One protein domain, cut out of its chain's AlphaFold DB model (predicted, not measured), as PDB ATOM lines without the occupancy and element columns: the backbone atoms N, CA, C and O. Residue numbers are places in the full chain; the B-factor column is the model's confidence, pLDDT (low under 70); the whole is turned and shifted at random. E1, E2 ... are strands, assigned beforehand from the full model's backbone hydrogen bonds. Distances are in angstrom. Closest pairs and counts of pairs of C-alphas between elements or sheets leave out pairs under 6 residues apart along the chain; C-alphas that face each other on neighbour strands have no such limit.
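This is residues 15 to 61 of the 383 residues of the protein "Ribosomal_L12 domain-containing protein" of Mesorhizobium sp. LSHC414A00 (UniProt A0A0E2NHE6). One small sheet of four strands is curled like part of a barrel, open between its edge strands E3 and E4; E2, the longest, bends within it. The 47 printed residues hold E1 to E4 in that order, an all-strand class with 19 residues in named strands, under half. The sheet, E3 E2 E1 E4, is antiparallel; the whole is compact, radius of gyration of the C-alphas 9.4 A, spanning 24 by 20 by 17 A.

E1 is residues 15 to 18, from C-alpha 15 at (248.368, 189.869, 187.726). E2 is residues 33 to 40, 19.1 A long, bending by 69 degrees at residue 37. E3 is residues 43 to 46; E4 is residues 58 to 60, ending at (247.432, 187.786, 181.694).

E1, E2 and E3 form a meander, each the antiparallel neighbour of the one before; E4 beside E1 completes a Greek key. N 16 and O 34 are 2.8 A apart, N 45 and O 38 2.9 A, N 17 and O 59 2.8 A, within hydrogen-bond range.

The printed part has no cut. Links E1 to E2 and E3 to E4 are long. Residues 22 to 26 are under pLDDT 70.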
ATOM      1  N   ARG A  15     248.655 188.533 188.251       85.00
ATOM      2  CA  ARG A  15     248.368 189.869 187.726       85.00
ATOM      3  C   ARG A  15     247.659 189.756 186.382       85.00
ATOM      4  O   ARG A  15     248.067 188.988 185.511       85.00
ATOM      5  N   VAL A  16     246.601 190.533 186.208       83.62
ATOM      6  CA  VAL A  16     245.815 190.577 184.980       83.62
ATOM      7  C   VAL A  16     245.582 192.008 184.537       83.62
ATOM      8  O   VAL A  16     245.348 192.890 185.358       83.62
ATOM      9  N   ARG A  17     245.652 192.241 183.229       84.88
ATOM     10  CA  ARG A  17     245.416 193.547 182.622       84.88
ATOM     11  C   ARG A  17     243.968 193.635 182.170       84.88
ATOM     12  O   ARG A  17     243.516 192.755 181.433       84.88
ATOM     13  N   CYS A  18     243.254 194.671 182.600       85.50
ATOM     14  CA  CYS A  18     241.900 194.939 182.126       85.50
ATOM     15  C   CYS A  18     241.958 195.367 180.652       85.50
ATOM     16  O   CYS A  18     242.712 196.274 180.303       85.50
ATOM     17  N   VAL A  19     241.205 194.700 179.780       82.19
ATOM     18  CA  VAL A  19     241.122 195.047 178.346       82.19
ATOM     19  C   VAL A  19     239.819 195.732 177.962       82.19
ATOM     20  O   VAL A  19     239.736 196.295 176.878       82.19
ATOM     21  N   ASP A  20     238.826 195.686 178.845       78.25
ATOM     22  CA  ASP A  20     237.490 196.231 178.619       78.25
ATOM     23  C   ASP A  20     236.896 196.671 179.966       78.25
ATOM     24  O   ASP A  20     236.228 195.895 180.656       78.25
ATOM     25  N   GLY A  21     237.264 197.881 180.392       70.81
ATOM     26  CA  GLY A  21     236.754 198.557 181.583       70.81
ATOM     27  C   GLY A  21     235.578 199.478 181.249       70.81
ATOM     28  O   GLY A  21     235.495 200.022 180.148       70.81
ATOM     29  N   GLU A  22     234.665 199.667 182.201       67.50
ATOM     30  CA  GLU A  22     233.550 200.613 182.072       67.50
ATOM     31  C   GLU A  22     233.886 201.917 182.806       67.50
ATOM     32  O   GLU A  22     234.320 201.896 183.953       67.50
ATOM     33  N   PHE A  23     233.676 203.063 182.148       51.56
ATOM     34  CA  PHE A  23     233.868 204.402 182.723       51.56
ATOM     35  C   PHE A  23     232.725 204.750 183.697       51.56
ATOM     36  O   PHE A  23     231.915 205.641 183.443       51.56
ATOM     37  N   ALA A  24     232.640 204.042 184.820       54.59
ATOM     38  CA  ALA A  24     231.912 204.494 186.001       54.59
ATOM     39  C   ALA A  24     232.927 204.811 187.108       54.59
ATOM     40  O   ALA A  24     234.001 204.219 187.157       54.59
ATOM     41  N   ALA A  25     232.597 205.766 187.980       51.34
ATOM     42  CA  ALA A  25     233.533 206.432 188.894       51.34
ATOM     43  C   ALA A  25     234.299 205.512 189.872       51.34
ATOM     44  O   ALA A  25     235.272 205.960 190.472       51.34
ATOM     45  N   ASP A  26     233.913 204.237 189.980       53.44
ATOM     46  CA  ASP A  26     234.400 203.313 191.006       53.44
ATOM     47  C   ASP A  26     234.977 202.001 190.443       53.44
ATOM     48  O   ASP A  26     235.253 201.071 191.210       53.44
ATOM     49  N   GLU A  27     235.141 201.875 189.121       70.88
ATOM     50  CA  GLU A  27     235.378 200.575 188.492       70.88
ATOM     51  C   GLU A  27     236.409 200.599 187.344       70.88
ATOM     52  O   GLU A  27     236.750 201.635 186.787       70.88
ATOM     53  N   LEU A  28     237.004 199.425 187.112       74.25
ATOM     54  CA  LEU A  28     238.302 199.154 186.475       74.25
ATOM     55  C   LEU A  28     238.667 200.045 185.279       74.25
ATOM     56  O   LEU A  28     237.931 200.132 184.300       74.25
ATOM     57  N   ALA A  29     239.885 200.584 185.290       80.00
ATOM     58  CA  ALA A  29     240.420 201.328 184.163       80.00
ATOM     59  C   ALA A  29     240.984 200.377 183.095       80.00
ATOM     60  O   ALA A  29     241.840 199.526 183.361       80.00
ATOM     61  N   THR A  30     240.515 200.536 181.855       81.62
ATOM     62  CA  THR A  30     241.057 199.818 180.696       81.62
ATOM     63  C   THR A  30     242.557 200.068 180.584       81.62
ATOM     64  O   THR A  30     243.012 201.208 180.539       81.62
ATOM     65  N   GLY A  31     243.333 198.993 180.497       73.88
ATOM     66  CA  GLY A  31     244.787 199.034 180.413       73.88
ATOM     67  C   GLY A  31     245.502 198.895 181.756       73.88
ATOM     68  O   GLY A  31     246.682 198.535 181.728       73.88
ATOM     69  N   GLU A  32     244.813 199.083 182.885       82.50
ATOM     70  CA  GLU A  32     245.388 198.912 184.221       82.50
ATOM     71  C   GLU A  32     245.549 197.441 184.604       82.50
ATOM     72  O   GLU A  32     244.870 196.544 184.086       82.50
ATOM     73  N   THR A  33     246.491 197.189 185.513       84.38
ATOM     74  CA  THR A  33     246.811 195.842 185.990       84.38
ATOM     75  C   THR A  33     246.334 195.638 187.417       84.38
ATOM     76  O   THR A  33     246.633 196.429 188.305       84.38
ATOM     77  N   TYR A  34     245.666 194.515 187.649       86.38
ATOM     78  CA  TYR A  34     245.068 194.150 188.925       86.38
ATOM     79  C   TYR A  34     245.547 192.769 189.364       86.38
ATOM     80  O   TYR A  34     245.832 191.908 188.531       86.38
ATOM     81  N   LYS A  35     245.626 192.532 190.674       89.06
ATOM     82  CA  LYS A  35     245.984 191.226 191.239       89.06
ATOM     83  C   LYS A  35     244.727 190.449 191.608       89.06
ATOM     84  O   LYS A  35     243.835 190.991 192.254       89.06
ATOM     85  N   ILE A  36     244.644 189.185 191.197       89.12
ATOM     86  CA  ILE A  36     243.496 188.323 191.503       89.12
ATOM     87  C   ILE A  36     243.546 187.916 192.977       89.12
ATOM     88  O   ILE A  36     244.436 187.180 193.392       89.12
ATOM     89  N   ALA A  37     242.561 188.356 193.753       90.06
ATOM     90  CA  ALA A  37     242.355 187.977 195.148       90.06
ATOM     91  C   ALA A  37     241.579 186.657 195.297       90.06
ATOM     92  O   ALA A  37     241.691 185.981 196.316       90.06
ATOM     93  N   GLY A  38     240.774 186.276 194.303       90.31
ATOM     94  CA  GLY A  38     239.959 185.064 194.371       90.31
ATOM     95  C   GLY A  38     239.010 184.911 193.189       90.31
ATOM     96  O   GLY A  38     239.076 185.669 192.222       90.31
ATOM     97  N   PHE A  39     238.101 183.945 193.294       89.44
ATOM     98  CA  PHE A  39     237.052 183.703 192.306       89.44
ATOM     99  C   PHE A  39     235.681 183.708 192.980       89.44
ATOM    100  O   PHE A  39     235.537 183.180 194.083       89.44
ATOM    101  N   ASN A  40     234.673 184.266 192.314       86.56
ATOM    102  CA  ASN A  40     233.279 184.171 192.730       86.56
ATOM    103  C   ASN A  40     232.439 183.685 191.548       86.56
ATOM    104  O   ASN A  40     232.269 184.407 190.574       86.56
ATOM    105  N   SER A  41     231.939 182.450 191.617       84.88
ATOM    106  CA  SER A  41     231.064 181.871 190.584       84.88
ATOM    107  C   SER A  41     231.625 181.932 189.148       84.88
ATOM    108  O   SER A  41     230.869 182.006 188.187       84.88
ATOM    109  N   GLY A  42     232.956 181.884 188.994       77.94
ATOM    110  CA  GLY A  42     233.649 181.983 187.698       77.94
ATOM    111  C   GLY A  42     234.199 183.377 187.363       77.94
ATOM    112  O   GLY A  42     235.076 183.484 186.503       77.94
ATOM    113  N   ASP A  43     233.771 184.415 188.082       87.75
ATOM    114  CA  ASP A  43     234.287 185.778 187.944       87.75
ATOM    115  C   ASP A  43     235.528 186.008 188.816       87.75
ATOM    116  O   ASP A  43     235.710 185.385 189.866       87.75
ATOM    117  N   LEU A  44     236.406 186.907 188.371       88.38
ATOM    118  CA  LEU A  44     237.626 187.304 189.067       88.38
ATOM    119  C   LEU A  44     237.300 188.322 190.157       88.38
ATOM    120  O   LEU A  44     236.722 189.375 189.887       88.38
ATOM    121  N   ARG A  45     237.745 188.045 191.382       91.56
ATOM    122  CA  ARG A  45     237.807 189.032 192.462       91.56
ATOM    123  C   ARG A  45     239.207 189.628 192.480       91.56
ATOM    124  O   ARG A  45     240.179 188.876 192.533       91.56
ATOM    125  N   LEU A  46     239.319 190.952 192.447       89.06
ATOM    126  CA  LEU A  46     240.599 191.662 192.380       89.06
ATOM    127  C   LEU A  46     240.919 192.354 193.712       89.06
ATOM    128  O   LEU A  46     240.012 192.777 194.429       89.06
ATOM    129  N   GLU A  47     242.200 192.460 194.061       88.88
ATOM    130  CA  GLU A  47     242.644 193.211 195.243       88.88
ATOM    131  C   GLU A  47     242.276 194.698 195.098       88.88
ATOM    132  O   GLU A  47     242.525 195.308 194.060       88.88
ATOM    133  N   GLY A  48     241.658 195.278 196.133       87.25
ATOM    134  CA  GLY A  48     241.252 196.690 196.150       87.25
ATOM    135  C   GLY A  48     239.991 197.030 195.344       87.25
ATOM    136  O   GLY A  48     239.536 198.168 195.403       87.25
ATOM    137  N   VAL A  49     239.387 196.062 194.642       86.94
ATOM    138  CA  VAL A  49     238.171 196.261 193.834       86.94
ATOM    139  C   VAL A  49     236.991 195.572 194.516       86.94
ATOM    140  O   VAL A  49     237.073 194.404 194.900       86.94
ATOM    141  N   LYS A  50     235.884 196.302 194.697       84.31
ATOM    142  CA  LYS A  50     234.715 195.814 195.452       84.31
ATOM    143  C   LYS A  50     233.919 194.747 194.691       84.31
ATOM    144  O   LYS A  50     233.423 193.806 195.310       84.31
ATOM    145  N   SER A  51     233.829 194.876 193.371       85.75
ATOM    146  CA  SER A  51     233.028 194.006 192.506       85.75
ATOM    147  C   SER A  51     233.843 192.845 191.927       85.75
ATOM    148  O   SER A  51     235.064 192.925 191.779       85.75
ATOM    149  N   SER A  52     233.161 191.741 191.611       88.06
ATOM    150  CA  SER A  52     233.738 190.626 190.844       88.06
ATOM    151  C   SER A  52     233.485 190.845 189.356       88.06
ATOM    152  O   SER A  52     232.442 191.378 188.987       88.06
ATOM    153  N   TRP A  53     234.428 190.438 188.510       86.38
ATOM    154  CA  TRP A  53     234.395 190.749 187.083       86.38
ATOM    155  C   TRP A  53     234.642 189.540 186.209       86.38
ATOM    156  O   TRP A  53     235.494 188.701 186.496       86.38
ATOM    157  N   SER A  54     233.962 189.503 185.068       85.69
ATOM    158  CA  SER A  54     234.121 188.410 184.121       85.69
ATOM    159  C   SER A  54     235.562 188.274 183.632       85.69
ATOM    160  O   SER A  54     236.139 189.213 183.083       85.69
ATOM    161  N   ALA A  55     236.118 187.065 183.752       84.19
ATOM    162  CA  ALA A  55     237.485 186.733 183.344       84.19
ATOM    163  C   ALA A  55     237.795 187.071 181.869       84.19
ATOM    164  O   ALA A  55     238.952 187.279 181.508       84.19
ATOM    165  N   ARG A  56     236.770 187.166 181.008       82.69
ATOM    166  CA  ARG A  56     236.912 187.571 179.597       82.69
ATOM    167  C   ARG A  56     237.382 189.018 179.411       82.69
ATOM    168  O   ARG A  56     237.937 189.324 178.366       82.69
ATOM    169  N   ARG A  57     237.180 189.882 180.413       83.06
ATOM    170  CA  ARG A  57     237.593 191.297 180.399       83.06
ATOM    171  C   ARG A  57     239.067 191.493 180.741       83.06
ATOM    172  O   ARG A  57     239.528 192.625 180.870       83.06
ATOM    173  N   PHE A  58     239.815 190.399 180.881       83.19
ATOM    174  CA  PHE A  58     241.199 190.431 181.304       83.19
ATOM    175  C   PHE A  58     242.106 189.569 180.435       83.19
ATOM    176  O   PHE A  58     241.733 188.496 179.947       83.19
ATOM    177  N   LEU A  59     243.346 190.027 180.306       81.81
ATOM    178  CA  LEU A  59     244.468 189.257 179.784       81.81
ATOM    179  C   LEU A  59     245.487 189.019 180.899       81.81
ATOM    180  O   LEU A  59     245.531 189.768 181.872       81.81
ATOM    181  N   SER A  60     246.307 187.973 180.771       77.31
ATOM    182  CA  SER A  60     247.432 187.786 181.694       77.31
ATOM    183  C   SER A  60     248.363 188.987 181.570       77.31
ATOM    184  O   SER A  60     248.741 189.344 180.457       77.31
ATOM    185  N   ALA A  61     248.706 189.611 182.693       71.12
ATOM    186  CA  ALA A  61     249.751 190.622 182.732       71.12
ATOM    187  C   ALA A  61     251.071 189.972 183.174       71.12
ATOM    188  O   ALA A  61     251.042 188.938 183.855       71.12
TER     189      ALA A  61